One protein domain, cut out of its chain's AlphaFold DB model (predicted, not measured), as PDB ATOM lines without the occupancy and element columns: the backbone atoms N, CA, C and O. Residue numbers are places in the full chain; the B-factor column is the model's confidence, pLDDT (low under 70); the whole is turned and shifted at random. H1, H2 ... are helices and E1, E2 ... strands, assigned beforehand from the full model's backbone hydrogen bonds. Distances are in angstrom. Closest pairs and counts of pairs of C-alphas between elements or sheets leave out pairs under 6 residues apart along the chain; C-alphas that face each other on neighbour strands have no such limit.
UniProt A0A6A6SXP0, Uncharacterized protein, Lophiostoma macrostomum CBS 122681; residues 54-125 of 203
ATOM      1  N   ASP A  54      23.240  19.928  32.133       71.31
ATOM      2  CA  ASP A  54      24.665  19.852  32.428       71.31
ATOM      3  C   ASP A  54      25.455  19.354  31.194       71.31
ATOM      4  O   ASP A  54      25.108  18.310  30.620       71.31
ATOM      5  N   PRO A  55      26.487  20.093  30.751       65.62
ATOM      6  CA  PRO A  55      27.211  19.791  29.523       65.62
ATOM      7  C   PRO A  55      27.952  18.451  29.587       65.62
ATOM      8  O   PRO A  55      28.097  17.800  28.550       65.62
ATOM      9  N   GLU A  56      28.350  17.962  30.770       70.50
ATOM     10  CA  GLU A  56      28.890  16.601  30.901       70.50
ATOM     11  C   GLU A  56      27.815  15.540  30.659       70.50
ATOM     12  O   GLU A  56      28.123  14.445  30.188       70.50
ATOM     13  N   LEU A  57      26.544  15.841  30.928       70.69
ATOM     14  CA  LEU A  57      25.438  14.923  30.662       70.69
ATOM     15  C   LEU A  57      25.105  14.842  29.165       70.69
ATOM     16  O   LEU A  57      24.733  13.773  28.672       70.69
ATOM     17  N   VAL A  58      25.234  15.965  28.452       74.50
ATOM     18  CA  VAL A  58      24.935  16.075  27.014       74.50
ATOM     19  C   VAL A  58      26.100  15.558  26.174       74.50
ATOM     20  O   VAL A  58      25.920  14.689  25.317       74.50
ATOM     21  N   CYS A  59      27.300  16.063  26.447       78.25
ATOM     22  CA  CYS A  59      28.488  15.796  25.651       78.25
ATOM     23  C   CYS A  59      29.325  14.634  26.206       78.25
ATOM     24  O   CYS A  59      29.944  13.902  25.437       78.25
ATOM     25  N   GLY A  60      29.286  14.378  27.514       77.88
ATOM     26  CA  GLY A  60      30.142  13.395  28.180       77.88
ATOM     27  C   GLY A  60      31.432  14.013  28.720       77.88
ATOM     28  O   GLY A  60      31.884  15.058  28.259       77.88
ATOM     29  N   SER A  61      32.073  13.318  29.659       74.31
ATOM     30  CA  SER A  61      33.232  13.785  30.445       74.31
ATOM     31  C   SER A  61      34.532  14.038  29.657       74.31
ATOM     32  O   SER A  61      35.577  14.271  30.248       74.31
ATOM     33  N   ASN A  62      34.509  13.939  28.327       79.50
ATOM     34  CA  ASN A  62      35.674  14.139  27.461       79.50
ATOM     35  C   ASN A  62      35.331  14.937  26.200       79.50
ATOM     36  O   ASN A  62      36.085  14.908  25.240       79.50
ATOM     37  N   PHE A  63      34.181  15.596  26.160       82.44
ATOM     38  CA  PHE A  63      33.753  16.361  24.998       82.44
ATOM     39  C   PHE A  63      33.635  17.829  25.381       82.44
ATOM     40  O   PHE A  63      33.311  18.165  26.519       82.44
ATOM     41  N   VAL A  64      33.914  18.705  24.424       85.62
ATOM     42  CA  VAL A  64      33.801  20.149  24.626       85.62
ATOM     43  C   VAL A  64      32.429  20.592  24.143       85.62
ATOM     44  O   VAL A  64      32.132  20.486  22.955       85.62
ATOM     45  N   ASP A  65      31.593  21.078  25.061       85.31
ATOM     46  CA  ASP A  65      30.325  21.712  24.706       85.31
ATOM     47  C   ASP A  65      30.581  23.084  24.071       85.31
ATOM     48  O   ASP A  65      31.269  23.943  24.628       85.31
ATOM     49  N   CYS A  66      29.997  23.294  22.895       81.94
ATOM     50  CA  CYS A  66      30.073  24.547  22.159       81.94
ATOM     51  C   CYS A  66      28.982  25.553  22.543       81.94
ATOM     52  O   CYS A  66      28.791  26.548  21.836       81.94
ATOM     53  N   ASN A  67      28.277  25.320  23.658       80.44
ATOM     54  CA  ASN A  67      27.214  26.166  24.208       80.44
ATOM     55  C   ASN A  67      26.087  26.440  23.193       80.44
ATOM     56  O   ASN A  67      25.406  27.469  23.181       80.44
ATOM     57  N   ASN A  68      25.940  25.512  22.259       74.75
ATOM     58  CA  ASN A  68      25.025  25.575  21.136       74.75
ATOM     59  C   ASN A  68      24.268  24.250  20.959       74.75
ATOM     60  O   ASN A  68      23.581  24.077  19.953       74.75
ATOM     61  N   GLY A  69      24.373  23.347  21.940       76.12
ATOM     62  CA  GLY A  69      23.817  21.998  21.886       76.12
ATOM     63  C   GLY A  69      24.628  21.032  21.020       76.12
ATOM     64  O   GLY A  69      24.116  19.972  20.676       76.12
ATOM     65  N   PHE A  70      25.856  21.397  20.642       84.44
ATOM     66  CA  PHE A  70      26.778  20.534  19.915       84.44
ATOM     67  C   PHE A  70      28.062  20.338  20.704       84.44
ATOM     68  O   PHE A  70      28.538  21.224  21.413       84.44
ATOM     69  N   CYS A  71      28.630  19.161  20.511       85.69
ATOM     70  CA  CYS A  71      29.777  18.660  21.224       85.69
ATOM     71  C   CYS A  71      30.920  18.421  20.235       85.69
ATOM     72  O   CYS A  71      30.713  17.856  19.156       85.69
ATOM     73  N   CYS A  72      32.119  18.835  20.630       87.50
ATOM     74  CA  CYS A  72      33.374  18.532  19.955       87.50
ATOM     75  C   CYS A  72      34.122  17.409  20.661       87.50
ATOM     76  O   CYS A  72      33.971  17.230  21.874       87.50
ATOM     77  N   SER A  73      34.928  16.665  19.907       83.50
ATOM     78  CA  SER A  73      35.663  15.515  20.428       83.50
ATOM     79  C   SER A  73      36.703  15.932  21.467       83.50
ATOM     80  O   SER A  73      37.075  17.101  21.594       83.50
ATOM     81  N   SER A  74      37.193  14.951  22.219       81.19
ATOM     82  CA  SER A  74      38.233  15.179  23.223       81.19
ATOM     83  C   SER A  74      39.480  15.809  22.611       81.19
ATOM     84  O   SER A  74      40.063  15.266  21.676       81.19
ATOM     85  N   GLY A  75      39.889  16.956  23.155       79.06
ATOM     86  CA  GLY A  75      41.055  17.712  22.690       79.06
ATOM     87  C   GLY A  75      40.768  18.725  21.577       79.06
ATOM     88  O   GLY A  75      41.628  19.562  21.298       79.06
ATOM     89  N   GLU A  76      39.570  18.714  20.994       84.50
ATOM     90  CA  GLU A  76      39.141  19.712  20.014       84.50
ATOM     91  C   GLU A  76      38.541  20.943  20.706       84.50
ATOM     92  O   GLU A  76      38.050  20.884  21.834       84.50
ATOM     93  N   LYS A  77      38.568  22.095  20.029       86.06
ATOM     94  CA  LYS A  77      37.938  23.335  20.522       86.06
ATOM     95  C   LYS A  77      36.802  23.755  19.615       86.06
ATOM     96  O   LYS A  77      36.886  23.565  18.418       86.06
ATOM     97  N   CYS A  78      35.787  24.421  20.133       86.81
ATOM     98  CA  CYS A  78      34.733  24.978  19.288       86.81
ATOM     99  C   CYS A  78      35.290  26.096  18.391       86.81
ATOM    100  O   CYS A  78      35.767  27.114  18.892       86.81
ATOM    101  N   ALA A  79      35.240  25.905  17.072       86.88
ATOM    102  CA  ALA A  79      35.742  26.844  16.064       86.88
ATOM    103  C   ALA A  79      34.662  27.814  15.541       86.88
ATOM    104  O   ALA A  79      34.934  28.637  14.670       86.88
ATOM    105  N   GLY A  80      33.445  27.746  16.089       82.50
ATOM    106  CA  GLY A  80      32.313  28.585  15.697       82.50
ATOM    107  C   GLY A  80      31.383  27.871  14.723       82.50
ATOM    108  O   GLY A  80      31.211  26.658  14.810       82.50
ATOM    109  N   GLU A  81      30.754  28.625  13.819       81.50
ATOM    110  CA  GLU A  81      29.852  28.081  12.803       81.50
ATOM    111  C   GLU A  81      30.379  28.375  11.393       81.50
ATOM    112  O   GLU A  81      30.627  29.527  11.036       81.50
ATOM    113  N   LEU A  82      30.503  27.338  10.564       71.81
ATOM    114  CA  LEU A  82      30.838  27.448   9.150       71.81
ATOM    115  C   LEU A  82      29.560  27.215   8.340       71.81
ATOM    116  O   LEU A  82      28.961  26.149   8.420       71.81
ATOM    117  N   TYR A  83      29.093  28.225   7.600       76.00
ATOM    118  CA  TYR A  83      27.793  28.196   6.901       76.00
ATOM    119  C   TYR A  83      26.581  27.914   7.814       76.00
ATOM    120  O   TYR A  83      25.580  27.353   7.375       76.00
ATOM    121  N   GLY A  84      26.659  28.310   9.090       73.19
ATOM    122  CA  GLY A  84      25.614  28.039  10.084       73.19
ATOM    123  C   GLY A  84      25.634  26.611  10.636       73.19
ATOM    124  O   GLY A  84      24.638  26.185  11.223       73.19
ATOM    125  N   TYR A  85      26.729  25.873  10.427       73.31
ATOM    126  CA  TYR A  85      26.978  24.563  11.024       73.31
ATOM    127  C   TYR A  85      28.097  24.675  12.047       73.31
ATOM    128  O   TYR A  85      29.169  25.168  11.700       73.31
ATOM    129  N   PRO A  86      27.884  24.225  13.286       80.62
ATOM    130  CA  PRO A  86      28.916  24.280  14.298       80.62
ATOM    131  C   PRO A  86      30.064  23.343  13.946       80.62
ATOM    132  O   PRO A  86      29.860  22.197  13.541       80.62
ATOM    133  N   VAL A  87      31.275  23.867  14.080       87.12
ATOM    134  CA  VAL A  87      32.510  23.173  13.739       87.12
ATOM    135  C   VAL A  87      33.477  23.188  14.912       87.12
ATOM    136  O   VAL A  87      33.536  24.132  15.703       87.12
ATOM    137  N   CYS A  88      34.246  22.118  15.002       88.00
ATOM    138  CA  CYS A  88      35.336  21.907  15.931       88.00
ATOM    139  C   CYS A  88      36.651  22.257  15.240       88.00
ATOM    140  O   CYS A  88      36.804  22.037  14.046       88.00
ATOM    141  N   SER A  89      37.596  22.820  15.976       86.12
ATOM    142  CA  SER A  89      38.972  23.044  15.569       86.12
ATOM    143  C   SER A  89      39.694  21.720  15.720       86.12
ATOM    144  O   SER A  89      39.914  21.260  16.842       86.12
ATOM    145  N   ASP A  90      40.052  21.146  14.583       79.38
ATOM    146  CA  ASP A  90      40.802  19.909  14.490       79.38
ATOM    147  C   ASP A  90      42.117  20.190  13.750       79.38
ATOM    148  O   ASP A  90      42.141  20.241  12.520       79.38
ATOM    149  N   PRO A  91      43.237  20.380  14.466       66.44
ATOM    150  CA  PRO A  91      44.524  20.651  13.839       66.44
ATOM    151  C   PRO A  91      45.080  19.450  13.058       66.44
ATOM    152  O   PRO A  91      46.047  19.618  12.319       66.44
ATOM    153  N   THR A  92      44.513  18.250  13.224       72.25
ATOM    154  CA  THR A  92      44.951  17.046  12.507       72.25
ATOM    155  C   THR A  92      44.362  16.964  11.103       72.25
ATOM    156  O   THR A  92      44.948  16.335  10.222       72.25
ATOM    157  N   ASN A  93      43.254  17.661  10.858       66.56
ATOM    158  CA  ASN A  93      42.556  17.629   9.585       66.56
ATOM    159  C   ASN A  93      43.049  18.734   8.643       66.56
ATOM    160  O   ASN A  93      42.332  19.681   8.337       66.56
ATOM    161  N   THR A  94      44.300  18.655   8.193       63.97
ATOM    162  CA  THR A  94      44.881  19.661   7.283       63.97
ATOM    163  C   THR A  94      44.418  19.519   5.832       63.97
ATOM    164  O   THR A  94      44.571  20.457   5.050       63.97
ATOM    165  N   ASP A  95      43.832  18.375   5.476       55.00
ATOM    166  CA  ASP A  95      43.494  18.017   4.102       55.00
ATOM    167  C   ASP A  95      41.977  18.011   3.873       55.00
ATOM    168  O   ASP A  95      41.240  17.178   4.390       55.00
ATOM    169  N   GLY A  96      41.497  18.940   3.044       65.31
ATOM    170  CA  GLY A  96      40.093  19.009   2.632       65.31
ATOM    171  C   GLY A  96      39.504  20.413   2.710       65.31
ATOM    172  O   GLY A  96      40.165  21.378   3.077       65.31
ATOM    173  N   ILE A  97      38.226  20.538   2.350       59.44
ATOM    174  CA  ILE A  97      37.504  21.826   2.292       59.44
ATOM    175  C   ILE A  97      37.333  22.440   3.695       59.44
ATOM    176  O   ILE A  97      37.133  23.642   3.829       59.44
ATOM    177  N   LEU A  98      37.429  21.611   4.737       62.97
ATOM    178  CA  LEU A  98      37.264  22.018   6.126       62.97
ATOM    179  C   LEU A  98      38.580  22.460   6.800       62.97
ATOM    180  O   LEU A  98      38.504  22.911   7.932       62.97
ATOM    181  N   GLN A  99      39.741  22.386   6.123       68.75
ATOM    182  CA  GLN A  99      41.064  22.923   6.533       68.75
ATOM    183  C   GLN A  99      41.234  23.202   8.037       68.75
ATOM    184  O   GLN A  99      41.235  24.347   8.489       68.75
ATOM    185  N   GLY A 100      41.392  22.151   8.823       71.75
ATOM    186  CA  GLY A 100      41.624  22.251  10.257       71.75
ATOM    187  C   GLY A 100      40.343  22.298  11.089       71.75
ATOM    188  O   GLY A 100      40.374  22.738  12.243       71.75
ATOM    189  N   THR A 101      39.204  21.909  10.506       76.75
ATOM    190  CA  THR A 101      37.920  21.837  11.203       76.75
ATOM    191  C   THR A 101      37.188  20.514  10.977       76.75
ATOM    192  O   THR A 101      37.246  19.921   9.900       76.75
ATOM    193  N   ALA A 102      36.483  20.057  12.008       79.94
ATOM    194  CA  ALA A 102      35.606  18.892  11.996       79.94
ATOM    195  C   ALA A 102      34.159  19.326  12.286       79.94
ATOM    196  O   ALA A 102      33.924  20.368  12.895       79.94
ATOM    197  N   ALA A 103      33.163  18.566  11.828       80.06
ATOM    198  CA  ALA A 103      31.765  18.885  12.120       80.06
ATOM    199  C   ALA A 103      31.439  18.551  13.585       80.06
ATOM    200  O   ALA A 103      31.695  17.432  14.025       80.06
ATOM    201  N   ALA A 104      30.845  19.495  14.321       82.00
ATOM    202  CA  ALA A 104      30.399  19.241  15.688       82.00
ATOM    203  C   ALA A 104      29.126  18.382  15.683       82.00
ATOM    204  O   ALA A 104      28.261  18.530  14.814       82.00
ATOM    205  N   THR A 105      28.985  17.496  16.666       80.56
ATOM    206  CA  THR A 105      27.873  16.537  16.727       80.56
ATOM    207  C   THR A 105      26.957  16.821  17.913       80.56
ATOM    208  O   THR A 105      27.460  17.133  18.988       80.56
ATOM    209  N   PRO A 106      25.627  16.681  17.779       70.06
ATOM    210  CA  PRO A 106      24.685  16.964  18.868       70.06
ATOM    211  C   PRO A 106      24.630  15.877  19.958       70.06
ATOM    212  O   PRO A 106      23.902  16.024  20.935       70.06
ATOM    213  N   TYR A 107      25.367  14.773  19.800       66.31
ATOM    214  CA  TYR A 107      25.361  13.649  20.736       66.31
ATOM    215  C   TYR A 107      26.777  13.231  21.112       66.31
ATOM    216  O   TYR A 107      27.702  13.331  20.305       66.31
ATOM    217  N   LYS A 108      26.918  12.680  22.323       64.62
ATOM    218  CA  LYS A 108      28.133  11.987  22.759       64.62
ATOM    219  C   LYS A 108      28.474  10.847  21.798       64.62
ATOM    220  O   LYS A 108      27.586  10.069  21.457       64.62
ATOM    221  N   ASN A 109      29.754  10.727  21.440       56.22
ATOM    222  CA  ASN A 109      30.368   9.540  20.831       56.22
ATOM    223  C   ASN A 109      29.456   8.808  19.831       56.22
ATOM    224  O   ASN A 109      28.806   7.819  20.183       56.22
ATOM    225  N   ILE A 110      29.436   9.263  18.576       59.69
ATOM    226  CA  ILE A 110      28.675   8.591  17.510       59.69
ATOM    227  C   ILE A 110      29.036   7.100  17.456       59.69
ATOM    228  O   ILE A 110      28.161   6.266  17.288       59.69
ATOM    229  N   GLU A 111      30.300   6.752  17.706       58.84
ATOM    230  CA  GLU A 111      30.796   5.373  17.778       58.84
ATOM    231  C   GLU A 111      30.126   4.559  18.894       58.84
ATOM    232  O   GLU A 111      29.685   3.435  18.666       58.84
ATOM    233  N   GLY A 112      29.961   5.145  20.083       55.44
ATOM    234  CA  GLY A 112      29.243   4.513  21.190       55.44
ATOM    235  C   GLY A 112      27.747   4.364  20.905       55.44
ATOM    236  O   GLY A 112      27.153   3.332  21.225       55.44
ATOM    237  N   VAL A 113      27.142   5.363  20.252       59.69
ATOM    238  CA  VAL A 113      25.744   5.295  19.809       59.69
ATOM    239  C   VAL A 113      25.581   4.218  18.739       59.69
ATOM    240  O   VAL A 113      24.679   3.400  18.875       59.69
ATOM    241  N   LEU A 114      26.475   4.133  17.749       60.25
ATOM    242  CA  LEU A 114      26.472   3.087  16.723       60.25
ATOM    243  C   LEU A 114      26.651   1.698  17.333       60.25
ATOM    244  O   LEU A 114      25.909   0.791  16.969       60.25
ATOM    245  N   SER A 115      27.574   1.512  18.278       54.47
ATOM    246  CA  SER A 115      27.718   0.236  18.986       54.47
ATOM    247  C   SER A 115      26.455  -0.130  19.765       54.47
ATOM    248  O   SER A 115      26.022  -1.279  19.714       54.47
ATOM    249  N   SER A 116      25.812   0.834  20.433       53.78
ATOM    250  CA  SER A 116      24.552   0.588  21.145       53.78
ATOM    251  C   SER A 116      23.380   0.308  20.200       53.78
ATOM    252  O   SER A 116      22.558  -0.556  20.491       53.78
ATOM    253  N   LEU A 117      23.332   0.977  19.040       64.06
ATOM    254  CA  LEU A 117      22.327   0.743  18.008       64.06
ATOM    255  C   LEU A 117      22.529  -0.623  17.365       64.06
ATOM    256  O   LEU A 117      21.550  -1.300  17.098       64.06
ATOM    257  N   THR A 118      23.779  -1.034  17.152       67.12
ATOM    258  CA  THR A 118      24.128  -2.345  16.595       67.12
ATOM    259  C   THR A 118      23.747  -3.446  17.576       67.12
ATOM    260  O   THR A 118      23.068  -4.382  17.182       67.12
ATOM    261  N   ALA A 119      24.056  -3.290  18.867       59.12
ATOM    262  CA  ALA A 119      23.628  -4.225  19.909       59.12
ATOM    263  C   ALA A 119      22.094  -4.276  20.064       59.12
ATOM    264  O   ALA A 119      21.511  -5.348  20.240       59.12
ATOM    265  N   ALA A 120      21.412  -3.131  19.957       60.97
ATOM    266  CA  ALA A 120      19.953  -3.072  19.958       60.97
ATOM    267  C   ALA A 120      19.360  -3.721  18.696       60.97
ATOM    268  O   ALA A 120      18.396  -4.478  18.802       60.97
ATOM    269  N   LEU A 121      19.952  -3.492  17.519       62.97
ATOM    270  CA  LEU A 121      19.561  -4.136  16.267       62.97
ATOM    271  C   LEU A 121      19.820  -5.639  16.308       62.97
ATOM    272  O   LEU A 121      18.964  -6.380  15.853       62.97
ATOM    273  N   GLU A 122      20.927  -6.120  16.868       65.19
ATOM    274  CA  GLU A 122      21.194  -7.555  17.056       65.19
ATOM    275  C   GLU A 122      20.172  -8.196  18.000       65.19
ATOM    276  O   GLU A 122      19.663  -9.284  17.728       65.19
ATOM    277  N   SER A 123      19.785  -7.489  19.066       60.81
ATOM    278  CA  SER A 123      18.723  -7.941  19.968       60.81
ATOM    279  C   SER A 123      17.336  -7.949  19.311       60.81
ATOM    280  O   SER A 123      16.496  -8.763  19.694       60.81
ATOM    281  N   LEU A 124      17.067  -7.046  18.364       57.69
ATOM    282  CA  LEU A 124      15.779  -6.911  17.667       57.69
ATOM    283  C   LEU A 124      15.675  -7.782  16.411       57.69
ATOM    284  O   LEU A 124      14.587  -8.236  16.067       57.69
ATOM    285  N   THR A 125      16.791  -8.033  15.731       62.66
ATOM    286  CA  THR A 125      16.860  -8.884  14.532       62.66
ATOM    287  C   THR A 125      16.913 -10.363  14.866       62.66
ATOM    288  O   THR A 125      16.835 -11.163  13.937       62.66
TER     289      THR A 125
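What this domain is: This is residues 54 to 125 of the 203 residues of an uncharacterized protein of Lophiostoma macrostomum CBS 122681 (UniProt A0A6A6SXP0). A small three-stranded sheet with its loops makes a compact body, from which helix H2, residues 110 to 125, sticks out as an arm; short helix H1 sits clear of the sheet. The 72 printed residues run H1, E1, E2, E3, H2, class mixed, with under half in named elements. The sheet, E1 - E2 - E3, is all antiparallel. The whole is loose, radius of gyration of the C-alphas 13.9 A, spanning 40 by 31 by 22 A.

Where its parts are: E1 is residues 77 to 82, 14.0 A from first to last C-alpha; E2 is 85 to 89, E3 101 to 103. H2, residues 110 to 125, measures 21.3 A and ends at C-alpha 125 (16.860, -8.884, 14.532). H1, residues 55 to 59, begins at C-alpha 55 (27.211, 19.791, 29.523).

How they stand to each other: E1, E2 and E3 form a meander, each strand the antiparallel neighbour of the one before. In hairpin E1 and E2, N 79 and O 87 are 2.8 A apart; in hairpin E2 and E3, N 88 and O 102, 2.8 A. H1 and H2 are apart, and neither is on the sheet. In both, every O i to N i+4 pair is within hydrogen-bond range.

The domain as a whole: The links H1 to E1 and E2 to E3 are long. The printed part has no cut. Its mean pLDDT is 72.6; 28 residues are under 70, among them 107 to 125.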